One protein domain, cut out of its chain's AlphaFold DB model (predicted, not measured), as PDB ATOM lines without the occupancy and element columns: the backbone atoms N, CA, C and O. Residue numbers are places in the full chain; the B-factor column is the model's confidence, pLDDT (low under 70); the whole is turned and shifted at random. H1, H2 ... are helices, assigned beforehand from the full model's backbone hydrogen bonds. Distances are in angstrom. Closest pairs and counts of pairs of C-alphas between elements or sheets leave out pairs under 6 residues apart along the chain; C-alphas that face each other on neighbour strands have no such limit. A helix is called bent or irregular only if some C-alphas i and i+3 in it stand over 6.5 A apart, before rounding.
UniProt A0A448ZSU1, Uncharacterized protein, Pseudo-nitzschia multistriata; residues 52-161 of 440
ATOM      1  N   ALA A  52      18.253  37.124  -0.301       73.69
ATOM      2  CA  ALA A  52      17.033  36.494   0.197       73.69
ATOM      3  C   ALA A  52      17.307  35.419   1.269       73.69
ATOM      4  O   ALA A  52      16.489  35.219   2.166       73.69
ATOM      5  N   TYR A  53      18.482  34.789   1.240       83.69
ATOM      6  CA  TYR A  53      18.796  33.600   2.034       83.69
ATOM      7  C   TYR A  53      19.920  33.814   3.047       83.69
ATOM      8  O   TYR A  53      20.450  32.864   3.617       83.69
ATOM      9  N   SER A  54      20.250  35.072   3.356       87.62
ATOM     10  CA  SER A  54      21.339  35.408   4.284       87.62
ATOM     11  C   SER A  54      21.175  34.809   5.689       87.62
ATOM     12  O   SER A  54      22.149  34.706   6.427       87.62
ATOM     13  N   HIS A  55      19.955  34.428   6.080       89.19
ATOM     14  CA  HIS A  55      19.674  33.785   7.365       89.19
ATOM     15  C   HIS A  55      20.148  32.323   7.430       89.19
ATOM     16  O   HIS A  55      20.431  31.838   8.522       89.19
ATOM     17  N   HIS A  56      20.312  31.655   6.284       92.81
ATOM     18  CA  HIS A  56      20.855  30.296   6.187       92.81
ATOM     19  C   HIS A  56      22.356  30.258   5.882       92.81
ATOM     20  O   HIS A  56      22.935  29.177   5.830       92.81
ATOM     21  N   GLN A  57      23.011  31.419   5.748       94.69
ATOM     22  CA  GLN A  57      24.429  31.503   5.390       94.69
ATOM     23  C   GLN A  57      25.318  30.677   6.323       94.69
ATOM     24  O   GLN A  57      26.153  29.929   5.841       94.69
ATOM     25  N   GLY A  58      25.083  30.734   7.638       95.44
ATOM     26  CA  GLY A  58      25.875  29.952   8.590       95.44
ATOM     27  C   GLY A  58      25.746  28.440   8.386       95.44
ATOM     28  O   GLY A  58      26.734  27.734   8.504       95.44
ATOM     29  N   CYS A  59      24.557  27.944   8.030       97.31
ATOM     30  CA  CYS A  59      24.381  26.522   7.733       97.31
ATOM     31  C   CYS A  59      25.109  26.121   6.443       97.31
ATOM     32  O   CYS A  59      25.793  25.103   6.409       97.31
ATOM     33  N   VAL A  60      25.010  26.943   5.398       96.19
ATOM     34  CA  VAL A  60      25.700  26.680   4.129       96.19
ATOM     35  C   VAL A  60      27.221  26.744   4.308       96.19
ATOM     36  O   VAL A  60      27.927  25.874   3.806       96.19
ATOM     37  N   ASP A  61      27.732  27.691   5.097       95.88
ATOM     38  CA  ASP A  61      29.150  27.754   5.473       95.88
ATOM     39  C   ASP A  61      29.594  26.483   6.226       95.88
ATOM     40  O   ASP A  61      30.682  25.950   5.973       95.88
ATOM     41  N   ASP A  62      28.748  25.957   7.121       97.38
ATOM     42  CA  ASP A  62      28.998  24.691   7.818       97.38
ATOM     43  C   ASP A  62      29.069  23.513   6.823       97.38
ATOM     44  O   ASP A  62      29.965  22.676   6.964       97.38
ATOM     45  N   MET A  63      28.211  23.462   5.792       97.31
ATOM     46  CA  MET A  63      28.270  22.437   4.730       97.31
ATOM     47  C   MET A  63      29.568  22.542   3.921       97.31
ATOM     48  O   MET A  63      30.323  21.576   3.853       97.31
ATOM     49  N   TYR A  64      29.884  23.725   3.386       96.25
ATOM     50  CA  TYR A  64      31.101  23.953   2.595       96.25
ATOM     51  C   TYR A  64      32.383  23.680   3.373       96.25
ATOM     52  O   TYR A  64      33.361  23.196   2.818       96.25
ATOM     53  N   SER A  65      32.414  24.008   4.664       96.44
ATOM     54  CA  SER A  65      33.590  23.723   5.486       96.44
ATOM     55  C   SER A  65      33.739  22.236   5.818       96.44
ATOM     56  O   SER A  65      34.761  21.849   6.391       96.44
ATOM     57  N   SER A  66      32.693  21.437   5.592       97.69
ATOM     58  CA  SER A  66      32.659  20.001   5.880       97.69
ATOM     59  C   SER A  66      32.994  19.142   4.669       97.69
ATOM     60  O   SER A  66      33.343  17.993   4.885       97.69
ATOM     61  N   ASP A  67      32.972  19.707   3.461       97.62
ATOM     62  CA  ASP A  67      33.619  19.150   2.269       97.62
ATOM     63  C   ASP A  67      35.148  19.142   2.485       97.62
ATOM     64  O   ASP A  67      35.820  20.181   2.448       97.62
ATOM     65  N   LEU A  68      35.682  17.973   2.841       96.88
ATOM     66  CA  LEU A  68      37.079  17.776   3.221       96.88
ATOM     67  C   LEU A  68      37.969  17.526   2.007       96.88
ATOM     68  O   LEU A  68      39.160  17.860   2.053       96.88
ATOM     69  N   ASP A  69      37.427  16.920   0.954       96.38
ATOM     70  CA  ASP A  69      38.178  16.606  -0.259       96.38
ATOM     71  C   ASP A  69      38.111  17.717  -1.327       96.38
ATOM     72  O   ASP A  69      38.964  17.777  -2.224       96.38
ATOM     73  N   GLY A  70      37.207  18.685  -1.154       95.50
ATOM     74  CA  GLY A  70      37.063  19.868  -1.991       95.50
ATOM     75  C   GLY A  70      36.462  19.561  -3.361       95.50
ATOM     76  O   GLY A  70      36.759  20.293  -4.325       95.50
ATOM     77  N   ASP A  71      35.694  18.474  -3.471       95.62
ATOM     78  CA  ASP A  71      34.995  18.063  -4.686       95.62
ATOM     79  C   ASP A  71      33.654  18.793  -4.898       95.62
ATOM     80  O   ASP A  71      33.021  18.610  -5.943       95.62
ATOM     81  N   MET A  72      33.293  19.701  -3.979       95.88
ATOM     82  CA  MET A  72      32.035  20.452  -3.955       95.88
ATOM     83  C   MET A  72      30.816  19.546  -3.805       95.88
ATOM     84  O   MET A  72      29.723  19.868  -4.280       95.88
ATOM     85  N   LYS A  73      30.989  18.407  -3.143       96.12
ATOM     86  CA  LYS A  73      29.923  17.491  -2.782       96.12
ATOM     87  C   LYS A  73      30.082  17.090  -1.327       96.12
ATOM     88  O   LYS A  73      31.146  17.179  -0.740       96.12
ATOM     89  N   LEU A  74      28.976  16.675  -0.723       97.50
ATOM     90  CA  LEU A  74      28.972  16.222   0.659       97.50
ATOM     91  C   LEU A  74      28.711  14.719   0.693       97.50
ATOM     92  O   LEU A  74      27.610  14.262   0.370       97.50
ATOM     93  N   SER A  75      29.742  13.955   1.044       97.56
ATOM     94  CA  SER A  75      29.662  12.522   1.335       97.56
ATOM     95  C   SER A  75      28.953  12.210   2.647       97.56
ATOM     96  O   SER A  75      28.663  13.102   3.435       97.56
ATOM     97  N   GLU A  76      28.659  10.929   2.887       97.50
ATOM     98  CA  GLU A  76      28.077  10.464   4.155       97.50
ATOM     99  C   GLU A  76      28.951  10.863   5.360       97.50
ATOM    100  O   GLU A  76      28.440  11.413   6.335       97.50
ATOM    101  N   ASP A  77      30.270  10.664   5.271       97.81
ATOM    102  CA  ASP A  77      31.218  10.999   6.345       97.81
ATOM    103  C   ASP A  77      31.327  12.520   6.558       97.81
ATOM    104  O   ASP A  77      31.354  13.018   7.686       97.81
ATOM    105  N   GLU A  78      31.333  13.290   5.471       98.00
ATOM    106  CA  GLU A  78      31.352  14.754   5.530       98.00
ATOM    107  C   GLU A  78      30.019  15.328   6.013       98.00
ATOM    108  O   GLU A  78      29.988  16.366   6.677       98.00
ATOM    109  N   TYR A  79      28.909  14.635   5.751       98.19
ATOM    110  CA  TYR A  79      27.604  14.988   6.290       98.19
ATOM    111  C   TYR A  79      27.563  14.796   7.807       98.19
ATOM    112  O   TYR A  79      27.065  15.673   8.509       98.19
ATOM    113  N   VAL A  80      28.160  13.726   8.344       98.12
ATOM    114  CA  VAL A  80      28.328  13.557   9.802       98.12
ATOM    115  C   VAL A  80      29.128  14.720  10.392       98.12
ATOM    116  O   VAL A  80      28.727  15.295  11.407       98.12
ATOM    117  N   LEU A  81      30.217  15.133   9.733       97.81
ATOM    118  CA  LEU A  81      31.000  16.299  10.153       97.81
ATOM    119  C   LEU A  81      30.172  17.593  10.114       97.81
ATOM    120  O   LEU A  81      30.242  18.397  11.049       97.81
ATOM    121  N   PHE A  82      29.370  17.784   9.069       98.12
ATOM    122  CA  PHE A  82      28.443  18.907   8.952       98.12
ATOM    123  C   PHE A  82      27.426  18.921  10.100       98.12
ATOM    124  O   PHE A  82      27.289  19.948  10.768       98.12
ATOM    125  N   ILE A  83      26.780  17.791  10.404       98.19
ATOM    126  CA  ILE A  83      25.847  17.676  11.533       98.19
ATOM    127  C   ILE A  83      26.548  17.965  12.860       98.19
ATOM    128  O   ILE A  83      26.004  18.693  13.694       98.19
ATOM    129  N   SER A  84      27.765  17.457  13.061       97.25
ATOM    130  CA  SER A  84      28.547  17.718  14.271       97.25
ATOM    131  C   SER A  84      28.824  19.214  14.445       97.25
ATOM    132  O   SER A  84      28.556  19.776  15.507       97.25
ATOM    133  N   LYS A  85      29.265  19.915  13.390       96.88
ATOM    134  CA  LYS A  85      29.463  21.374  13.441       96.88
ATOM    135  C   LYS A  85      28.159  22.115  13.702       96.88
ATOM    136  O   LYS A  85      28.107  22.965  14.594       96.88
ATOM    137  N   ARG A  86      27.101  21.758  12.970       96.75
ATOM    138  CA  ARG A  86      25.807  22.442  13.028       96.75
ATOM    139  C   ARG A  86      25.135  22.296  14.392       96.75
ATOM    140  O   ARG A  86      24.625  23.272  14.939       96.75
ATOM    141  N   SER A  87      25.207  21.100  14.975       96.56
ATOM    142  CA  SER A  87      24.726  20.793  16.328       96.56
ATOM    143  C   SER A  87      25.692  21.223  17.437       96.56
ATOM    144  O   SER A  87      25.364  21.081  18.610       96.56
ATOM    145  N   ARG A  88      26.872  21.764  17.095       95.75
ATOM    146  CA  ARG A  88      27.954  22.119  18.035       95.75
ATOM    147  C   ARG A  88      28.460  20.929  18.860       95.75
ATOM    148  O   ARG A  88      28.892  21.105  19.997       95.75
ATOM    149  N   GLY A  89      28.419  19.736  18.278       95.38
ATOM    150  CA  GLY A  89      28.861  18.486  18.887       95.38
ATOM    151  C   GLY A  89      27.848  17.845  19.834       95.38
ATOM    152  O   GLY A  89      28.166  16.820  20.425       95.38
ATOM    153  N   GLU A  90      26.647  18.412  19.978       95.75
ATOM    154  CA  GLU A  90      25.576  17.824  20.797       95.75
ATOM    155  C   GLU A  90      25.046  16.517  20.186       95.75
ATOM    156  O   GLU A  90      24.681  15.591  20.907       95.75
ATOM    157  N   ILE A  91      25.053  16.411  18.851       95.25
ATOM    158  CA  ILE A  91      24.812  15.150  18.145       95.25
ATOM    159  C   ILE A  91      26.179  14.555  17.812       95.25
ATOM    160  O   ILE A  91      26.794  14.882  16.795       95.25
ATOM    161  N   GLY A  92      26.676  13.721  18.724       91.25
ATOM    162  CA  GLY A  92      27.878  12.921  18.520       91.25
ATOM    163  C   GLY A  92      27.531  11.629  17.789       91.25
ATOM    164  O   GLY A  92      26.864  10.771  18.360       91.25
ATOM    165  N   ALA A  93      27.983  11.505  16.547       94.44
ATOM    166  CA  ALA A  93      27.916  10.278  15.764       94.44
ATOM    167  C   ALA A  93      29.310  10.003  15.198       94.44
ATOM    168  O   ALA A  93      29.927  10.907  14.627       94.44
ATOM    169  N   ASP A  94      29.802   8.775  15.358       94.12
ATOM    170  CA  ASP A  94      31.098   8.359  14.810       94.12
ATOM    171  C   ASP A  94      30.972   7.935  13.335       94.12
ATOM    172  O   ASP A  94      31.973   7.799  12.629       94.12
ATOM    173  N   GLY A  95      29.738   7.759  12.846       96.12
ATOM    174  CA  GLY A  95      29.445   7.445  11.455       96.12
ATOM    175  C   GLY A  95      27.998   7.730  11.057       96.12
ATOM    176  O   GLY A  95      27.123   7.961  11.890       96.12
ATOM    177  N   TYR A  96      27.740   7.686   9.750       96.75
ATOM    178  CA  TYR A  96      26.450   8.058   9.162       96.75
ATOM    179  C   TYR A  96      25.271   7.238   9.704       96.75
ATOM    180  O   TYR A  96      24.199   7.777   9.967       96.75
ATOM    181  N   THR A  97      25.481   5.943   9.952       96.19
ATOM    182  CA  THR A  97      24.446   5.029  10.464       96.19
ATOM    183  C   THR A  97      24.034   5.291  11.914       96.19
ATOM    184  O   THR A  97      23.058   4.704  12.372       96.19
ATOM    185  N   GLU A  98      24.780   6.117  12.648       97.06
ATOM    186  CA  GLU A  98      24.488   6.470  14.044       97.06
ATOM    187  C   GLU A  98      23.688   7.770  14.170       97.06
ATOM    188  O   GLU A  98      23.238   8.120  15.262       97.06
ATOM    189  N   LEU A  99      23.488   8.489  13.061       96.94
ATOM    190  CA  LEU A  99      22.671   9.691  13.056       96.94
ATOM    191  C   LEU A  99      21.191   9.354  13.329       96.94
ATOM    192  O   LEU A  99      20.688   8.316  12.892       96.94
ATOM    193  N   PRO A 100      20.448  10.254  13.997       96.62
ATOM    194  CA  PRO A 100      18.996  10.168  14.079       96.62
ATOM    195  C   PRO A 100      18.341  10.008  12.703       96.62
ATOM    196  O   PRO A 100      18.769  10.613  11.717       96.62
ATOM    197  N   PHE A 101      17.257   9.229  12.640       93.44
ATOM    198  CA  PHE A 101      16.564   8.919  11.382       93.44
ATOM    199  C   PHE A 101      16.131  10.177  10.610       93.44
ATOM    200  O   PHE A 101      16.215  10.205   9.385       93.44
ATOM    201  N   SER A 102      15.725  11.229  11.326       93.31
ATOM    202  CA  SER A 102      15.362  12.544  10.777       93.31
ATOM    203  C   SER A 102      16.508  13.209   9.993       93.31
ATOM    204  O   SER A 102      16.285  13.872   8.979       93.31
ATOM    205  N   LEU A 103      17.754  13.005  10.423       97.31
ATOM    206  CA  LEU A 103      18.945  13.548   9.770       97.31
ATOM    207  C   LEU A 103      19.426  12.663   8.619       97.31
ATOM    208  O   LEU A 103      19.841  13.197   7.588       97.31
ATOM    209  N   ILE A 104      19.309  11.338   8.762       96.56
ATOM    210  CA  ILE A 104      19.564  10.363   7.688       96.56
ATOM    211  C   ILE A 104      18.612  10.613   6.510       96.56
ATOM    212  O   ILE A 104      19.052  10.718   5.366       96.56
ATOM    213  N   SER A 105      17.310  10.766   6.767       94.44
ATOM    214  CA  SER A 105      16.323  11.016   5.707       94.44
ATOM    215  C   SER A 105      16.599  12.322   4.957       94.44
ATOM    216  O   SER A 105      16.443  12.378   3.738       94.44
ATOM    217  N   THR A 106      17.091  13.345   5.661       96.12
ATOM    218  CA  THR A 106      17.466  14.627   5.056       96.12
ATOM    219  C   THR A 106      18.675  14.497   4.120       96.12
ATOM    220  O   THR A 106      18.678  15.101   3.045       96.12
ATOM    221  N   PHE A 107      19.668  13.664   4.458       97.25
ATOM    222  CA  PHE A 107      20.780  13.361   3.549       97.25
ATOM    223  C   PHE A 107      20.312  12.616   2.300       97.25
ATOM    224  O   PHE A 107      20.706  12.959   1.185       97.25
ATOM    225  N   ILE A 108      19.449  11.612   2.470       95.25
ATOM    226  CA  ILE A 108      18.891  10.850   1.345       95.25
ATOM    227  C   ILE A 108      18.119  11.786   0.412       95.25
ATOM    228  O   ILE A 108      18.343  11.769  -0.795       95.25
ATOM    229  N   TYR A 109      17.280  12.665   0.965       93.88
ATOM    230  CA  TYR A 109      16.567  13.680   0.189       93.88
ATOM    231  C   TYR A 109      17.533  14.573  -0.605       93.88
ATOM    232  O   TYR A 109      17.411  14.693  -1.824       93.88
ATOM    233  N   GLY A 110      18.539  15.142   0.069       95.19
ATOM    234  CA  GLY A 110      19.507  16.034  -0.568       95.19
ATOM    235  C   GLY A 110      20.364  15.347  -1.633       95.19
ATOM    236  O   GLY A 110      20.642  15.939  -2.674       95.19
ATOM    237  N   SER A 111      20.751  14.091  -1.399       95.31
ATOM    238  CA  SER A 111      21.548  13.300  -2.338       95.31
ATOM    239  C   SER A 111      20.736  12.765  -3.514       95.31
ATOM    240  O   SER A 111      21.292  12.603  -4.592       95.31
ATOM    241  N   CYS A 112      19.425  12.538  -3.381       94.88
ATOM    242  CA  CYS A 112      18.577  12.152  -4.519       94.88
ATOM    243  C   CYS A 112      18.235  13.330  -5.446       94.88
ATOM    244  O   CYS A 112      17.706  13.109  -6.538       94.88
ATOM    245  N   PHE A 113      18.579  14.571  -5.084       89.69
ATOM    246  CA  PHE A 113      18.266  15.759  -5.884       89.69
ATOM    247  C   PHE A 113      18.871  15.732  -7.304       89.69
ATOM    248  O   PHE A 113      18.310  16.273  -8.257       89.69
ATOM    249  N   CYS A 114      19.994  15.044  -7.500       83.50
ATOM    250  CA  CYS A 114      20.583  14.840  -8.827       83.50
ATOM    251  C   CYS A 114      19.746  13.938  -9.746       83.50
ATOM    252  O   CYS A 114      19.826  14.090 -10.965       83.50
ATOM    253  N   SER A 115      18.931  13.026  -9.205       85.00
ATOM    254  CA  SER A 115      18.028  12.196 -10.012       85.00
ATOM    255  C   SER A 115      16.985  13.089 -10.675       85.00
ATOM    256  O   SER A 115      16.723  12.970 -11.873       85.00
ATOM    257  N   TYR A 116      16.501  14.068  -9.908       79.62
ATOM    258  CA  TYR A 116      15.584  15.091 -10.378       79.62
ATOM    259  C   TYR A 116      16.217  15.990 -11.451       79.62
ATOM    260  O   TYR A 116      15.675  16.144 -12.542       79.62
ATOM    261  N   MET A 117      17.408  16.532 -11.181       80.88
ATOM    262  CA  MET A 117      18.032  17.541 -12.046       80.88
ATOM    263  C   MET A 117      18.755  16.987 -13.278       80.88
ATOM    264  O   MET A 117      18.813  17.644 -14.314       80.88
ATOM    265  N   SER A 118      19.391  15.824 -13.151       76.31
ATOM    266  CA  SER A 118      20.306  15.272 -14.164       76.31
ATOM    267  C   SER A 118      19.809  13.966 -14.778       76.31
ATOM    268  O   SER A 118      20.535  13.363 -15.568       76.31
ATOM    269  N   HIS A 119      18.604  13.507 -14.414       80.62
ATOM    270  CA  HIS A 119      18.050  12.211 -14.822       80.62
ATOM    271  C   HIS A 119      19.027  11.046 -14.585       80.62
ATOM    272  O   HIS A 119      19.111  10.113 -15.383       80.62
ATOM    273  N   ALA A 120      19.808  11.119 -13.501       82.62
ATOM    274  CA  ALA A 120      20.792  10.110 -13.132       82.62
ATOM    275  C   ALA A 120      20.172   9.135 -12.108       82.62
ATOM    276  O   ALA A 120      20.137   9.454 -10.920       82.62
ATOM    277  N   PRO A 121      19.713   7.934 -12.519       77.00
ATOM    278  CA  PRO A 121      18.858   7.070 -11.690       77.00
ATOM    279  C   PRO A 121      19.554   6.422 -10.478       77.00
ATOM    280  O   PRO A 121      18.901   5.744  -9.694       77.00
ATOM    281  N   PHE A 122      20.866   6.609 -10.304       84.88
ATOM    282  CA  PHE A 122      21.659   5.926  -9.267       84.88
ATOM    283  C   PHE A 122      22.453   6.871  -8.367       84.88
ATOM    284  O   PHE A 122      23.376   6.443  -7.679       84.88
ATOM    285  N   CYS A 123      22.131   8.160  -8.374       87.25
ATOM    286  CA  CYS A 123      22.962   9.140  -7.690       87.25
ATOM    287  C   CYS A 123      22.704   9.253  -6.175       87.25
ATOM    288  O   CYS A 123      23.451   9.942  -5.495       87.25
ATOM    289  N   CYS A 124      21.719   8.527  -5.629       91.12
ATOM    290  CA  CYS A 124      21.481   8.445  -4.183       91.12
ATOM    291  C   CYS A 124      21.624   7.047  -3.574       91.12
ATOM    292  O   CYS A 124      21.098   6.778  -2.497       91.12
ATOM    293  N   VAL A 125      22.351   6.147  -4.243       89.56
ATOM    294  CA  VAL A 125      22.571   4.785  -3.742       89.56
ATOM    295  C   VAL A 125      24.048   4.550  -3.431       89.56
ATOM    296  O   VAL A 125      24.918   4.704  -4.288       89.56
ATOM    297  N   GLY A 126      24.317   4.107  -2.201       91.12
ATOM    298  CA  GLY A 126      25.647   3.714  -1.737       91.12
ATOM    299  C   GLY A 126      26.665   4.852  -1.816       91.12
ATOM    300  O   GLY A 126      26.329   6.015  -1.636       91.12
ATOM    301  N   GLY A 127      27.917   4.530  -2.152       91.19
ATOM    302  CA  GLY A 127      28.999   5.522  -2.210       91.19
ATOM    303  C   GLY A 127      28.819   6.636  -3.252       91.19
ATOM    304  O   GLY A 127      29.584   7.595  -3.234       91.19
ATOM    305  N   ALA A 128      27.830   6.522  -4.148       92.31
ATOM    306  CA  ALA A 128      27.471   7.582  -5.087       92.31
ATOM    307  C   ALA A 128      26.561   8.655  -4.465       92.31
ATOM    308  O   ALA A 128      26.479   9.746  -5.025       92.31
ATOM    309  N   ALA A 129      25.915   8.366  -3.326       95.62
ATOM    310  CA  ALA A 129      25.073   9.316  -2.610       95.62
ATOM    311  C   ALA A 129      25.912  10.500  -2.116       95.62
ATOM    312  O   ALA A 129      26.839  10.353  -1.308       95.62
ATOM    313  N   ARG A 130      25.612  11.673  -2.675       96.50
ATOM    314  CA  ARG A 130      26.336  12.924  -2.450       96.50
ATOM    315  C   ARG A 130      25.382  14.108  -2.574       96.50
ATOM    316  O   ARG A 130      24.617  14.166  -3.533       96.50
ATOM    317  N   ILE A 131      25.445  15.060  -1.646       96.38
ATOM    318  CA  ILE A 131      24.724  16.338  -1.779       96.38
ATOM    319  C   ILE A 131      25.593  17.284  -2.605       96.38
ATOM    320  O   ILE A 131      26.729  17.541  -2.223       96.38
ATOM    321  N   ASP A 132      25.081  17.797  -3.721       95.62
ATOM    322  CA  ASP A 132      25.824  18.745  -4.558       95.62
ATOM    323  C   ASP A 132      25.856  20.137  -3.910       95.62
ATOM    324  O   ASP A 132      24.809  20.662  -3.518       95.62
ATOM    325  N   LEU A 133      27.047  20.723  -3.781       95.62
ATOM    326  CA  LEU A 133      27.255  22.064  -3.233       95.62
ATOM    327  C   LEU A 133      27.518  23.097  -4.342       95.62
ATOM    328  O   LEU A 133      27.467  24.299  -4.083       95.62
ATOM    329  N   ASP A 134      27.791  22.675  -5.578       94.12
ATOM    330  CA  ASP A 134      28.237  23.560  -6.651       94.12
ATOM    331  C   ASP A 134      27.074  24.284  -7.341       94.12
ATOM    332  O   ASP A 134      26.558  23.876  -8.384       94.12
ATOM    333  N   SER A 135      26.699  25.445  -6.806       89.69
ATOM    334  CA  SER A 135      25.643  26.281  -7.392       89.69
ATOM    335  C   SER A 135      25.940  26.783  -8.809       89.69
ATOM    336  O   SER A 135      25.030  27.261  -9.494       89.69
ATOM    337  N   SER A 136      27.186  26.672  -9.289       90.25
ATOM    338  CA  SER A 136      27.514  27.020 -10.672       90.25
ATOM    339  C   SER A 136      26.956  26.009 -11.677       90.25
ATOM    340  O   SER A 136      26.711  26.377 -12.829       90.25
ATOM    341  N   GLN A 137      26.688  24.769 -11.246       87.75
ATOM    342  CA  GLN A 137      26.076  23.742 -12.090       87.75
ATOM    343  C   GLN A 137      24.579  23.977 -12.285       87.75
ATOM    344  O   GLN A 137      24.041  23.693 -13.355       87.75
ATOM    345  N   SER A 138      23.893  24.508 -11.270       87.00
ATOM    346  CA  SER A 138      22.458  24.759 -11.336       87.00
ATOM    347  C   SER A 138      22.000  25.754 -10.276       87.00
ATOM    348  O   SER A 138      22.337  25.637  -9.101       87.00
ATOM    349  N   LYS A 139      21.111  26.672 -10.671       86.44
ATOM    350  CA  LYS A 139      20.441  27.585  -9.735       86.44
ATOM    351  C   LYS A 139      19.607  26.834  -8.687       86.44
ATOM    352  O   LYS A 139      19.499  27.290  -7.556       86.44
ATOM    353  N   PHE A 140      19.066  25.671  -9.048       89.00
ATOM    354  CA  PHE A 140      18.258  24.851  -8.147       89.00
ATOM    355  C   PHE A 140      19.072  24.241  -6.997       89.00
ATOM    356  O   PHE A 140      18.497  23.871  -5.979       89.00
ATOM    357  N   ILE A 141      20.404  24.165  -7.127       91.12
ATOM    358  CA  ILE A 141      21.271  23.710  -6.034       91.12
ATOM    359  C   ILE A 141      21.203  24.695  -4.865       91.12
ATOM    360  O   ILE A 141      21.106  24.254  -3.729       91.12
ATOM    361  N   GLU A 142      21.160  26.013  -5.111       90.81
ATOM    362  CA  GLU A 142      21.030  27.002  -4.027       90.81
ATOM    363  C   GLU A 142      19.741  26.773  -3.223       90.81
ATOM    364  O   GLU A 142      19.796  26.650  -1.998       90.81
ATOM    365  N   ASP A 143      18.604  26.625  -3.910       89.50
ATOM    366  CA  ASP A 143      17.302  26.380  -3.278       89.50
ATOM    367  C   ASP A 143      17.262  25.023  -2.536       89.50
ATOM    368  O   ASP A 143      16.700  24.919  -1.438       89.50
ATOM    369  N   ASN A 144      17.919  23.992  -3.078       92.94
ATOM    370  CA  ASN A 144      18.051  22.691  -2.418       92.94
ATOM    371  C   ASN A 144      18.906  22.773  -1.142       92.94
ATOM    372  O   ASN A 144      18.495  22.268  -0.099       92.94
ATOM    373  N   LEU A 145      20.050  23.467  -1.175       95.00
ATOM    374  CA  LEU A 145      20.903  23.666   0.006       95.00
ATOM    375  C   LEU A 145      20.149  24.379   1.132       95.00
ATOM    376  O   LEU A 145      20.272  24.010   2.298       95.00
ATOM    377  N   ILE A 146      19.319  25.364   0.792       94.44
ATOM    378  CA  ILE A 146      18.475  26.070   1.764       94.44
ATOM    379  C   ILE A 146      17.428  25.134   2.366       94.44
ATOM    380  O   ILE A 146      17.213  25.148   3.580       94.44
ATOM    381  N   THR A 147      16.806  24.300   1.532       93.75
ATOM    382  CA  THR A 147      15.829  23.301   1.978       93.75
ATOM    383  C   THR A 147      16.470  22.307   2.942       93.75
ATOM    384  O   THR A 147      15.946  22.108   4.036       93.75
ATOM    385  N   ILE A 148      17.644  21.768   2.596       96.31
ATOM    386  CA  ILE A 148      18.430  20.882   3.464       96.31
ATOM    387  C   ILE A 148      18.760  21.587   4.779       96.31
ATOM    388  O   ILE A 148      18.490  21.044   5.846       96.31
ATOM    389  N   CYS A 149      19.267  22.819   4.726       97.44
ATOM    390  CA  CYS A 149      19.595  23.595   5.917       97.44
ATOM    391  C   CYS A 149      18.404  23.789   6.858       97.44
ATOM    392  O   CYS A 149      18.541  23.628   8.070       97.44
ATOM    393  N   ARG A 150      17.227  24.108   6.313       95.62
ATOM    394  CA  ARG A 150      16.001  24.259   7.101       95.62
ATOM    395  C   ARG A 150      15.596  22.941   7.761       95.62
ATOM    396  O   ARG A 150      15.323  22.932   8.959       95.62
ATOM    397  N   THR A 151      15.578  21.851   6.997       95.25
ATOM    398  CA  THR A 151      15.171  20.531   7.495       95.25
ATOM    399  C   THR A 151      16.151  20.001   8.541       95.25
ATOM    400  O   THR A 151      15.723  19.481   9.567       95.25
ATOM    401  N   VAL A 152      17.459  20.201   8.345       97.25
ATOM    402  CA  VAL A 152      18.487  19.841   9.332       97.25
ATOM    403  C   VAL A 152      18.337  20.657  10.612       97.25
ATOM    404  O   VAL A 152      18.366  20.080  11.694       97.25
ATOM    405  N   ASP A 153      18.139  21.974  10.523       95.94
ATOM    406  CA  ASP A 153      17.942  22.815  11.711       95.94
ATOM    407  C   ASP A 153      16.712  22.386  12.524       95.94
ATOM    408  O   ASP A 153      16.755  22.350  13.756       95.94
ATOM    409  N   GLU A 154      15.620  22.039  11.842       94.12
ATOM    410  CA  GLU A 154      14.405  21.531  12.474       94.12
ATOM    411  C   GLU A 154      14.617  20.149  13.099       94.12
ATOM    412  O   GLU A 154      14.247  19.941  14.256       94.12
ATOM    413  N   ALA A 155      15.277  19.232  12.388       95.00
ATOM    414  CA  ALA A 155      15.626  17.916  12.907       95.00
ATOM    415  C   ALA A 155      16.516  18.031  14.155       95.00
ATOM    416  O   ALA A 155      16.163  17.499  15.201       95.00
ATOM    417  N   ILE A 156      17.595  18.819  14.109       95.75
ATOM    418  CA  ILE A 156      18.482  19.065  15.259       95.75
ATOM    419  C   ILE A 156      17.698  19.628  16.453       95.75
ATOM    420  O   ILE A 156      17.873  19.176  17.585       95.75
ATOM    421  N   LYS A 157      16.809  20.598  16.209       93.69
ATOM    422  CA  LYS A 157      15.953  21.186  17.247       93.69
ATOM    423  C   LYS A 157      14.978  20.166  17.845       93.69
ATOM    424  O   LYS A 157      14.639  20.283  19.019       93.69
ATOM    425  N   ASN A 158      14.515  19.192  17.072       91.62
ATOM    426  CA  ASN A 158      13.632  18.140  17.571       91.62
ATOM    427  C   ASN A 158      14.397  17.086  18.385       91.62
ATOM    428  O   ASN A 158      13.875  16.624  19.396       91.62
ATOM    429  N   GLU A 159      15.635  16.760  18.001       92.81
ATOM    430  CA  GLU A 159      16.465  15.765  18.697       92.81
ATOM    431  C   GLU A 159      17.037  16.293  20.025       92.81
ATOM    432  O   GLU A 159      16.979  15.614  21.049       92.81
ATOM    433  N   ILE A 160      17.567  17.522  20.042       92.19
ATOM    434  CA  ILE A 160      18.186  18.124  21.242       92.19
ATOM    435  C   ILE A 160      17.153  18.927  22.063       92.19
ATOM    436  O   ILE A 160      17.380  19.290  23.219       92.19
ATOM    437  N   GLY A 161      15.988  19.214  21.476       82.75
ATOM    438  CA  GLY A 161      15.034  20.199  21.976       82.75
ATOM    439  C   GLY A 161      15.384  21.625  21.531       82.75
ATOM    440  O   GLY A 161      16.404  21.894  20.893       82.75
TER     441      GLY A 161
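AT A GLANCE: This is residues 52 to 161 of the 440 residues of an uncharacterized protein of Pseudo-nitzschia multistriata (UniProt A0A448ZSU1). Two long helices, H3 and H4, lie side by side and run opposite ways, and a shorter helical hairpin, H1 and H2, crosses one side of this pair. H1 packs on H4, H2 comes close to both long helices, and long loops join the four. The printed part has 110 residues with four named helices, in the order H1, H2, H3, H4, and no named strand; the class is all helix. It is compact, with a radius of gyration of the C-alphas of 13.0 A, and rounded, spanning 37 by 34 by 24 A.

HOW THE PARTS SIT: H1, residues 57 to 64, and H2, residues 76 to 86, form a helical hairpin: they touch, closest at the C-alphas of Met 63 and Phe 82, 5.5 A apart, at a shallow tilt of 30 degrees, opposite ways. H3, residues 101 to 118, and H4, residues 139 to 160, form the other helical hairpin; their lines stand at a shallow tilt of 8 degrees, and their closest C-alphas, those of Ser 102 and Ala 155, are 5.8 A apart. H4 touches H1 with residues 145 to 149 alone, about perpendicular at 81 degrees; the closest C-alphas are those of Cys 59 and Cys 149, 5.9 A apart. H2 is close to but not clearly touching H3, with the C-alphas of Tyr 79 and Phe 107 closest at 7.5 A. H1 and H3 are apart. Every O i to N i+4 pair is within hydrogen-bond range in H1 and H2, against 11 of 14 in H3 and 17 of 18 in H4.

IN THESE COORDINATES: H1 begins at C-alpha 57 (24.429, 31.503, 5.390) and is 10.5 A long; H2 is 15.1 A. H3 is 26.6 A long and only just irregular, with C-alphas 111 and 114 6.7 A apart. H4, 32.5 A, ends at C-alpha 160 (18.186, 18.124, 21.242).

THE WHOLE: The C-alphas of His 119 and Gly 161 are the two farthest apart, 37.8 A. The three links are long, and residues 73 to 74 pair antiparallel with residues 131 to 132. The printed part has no cut, and no printed residue is under 70 in pLDDT.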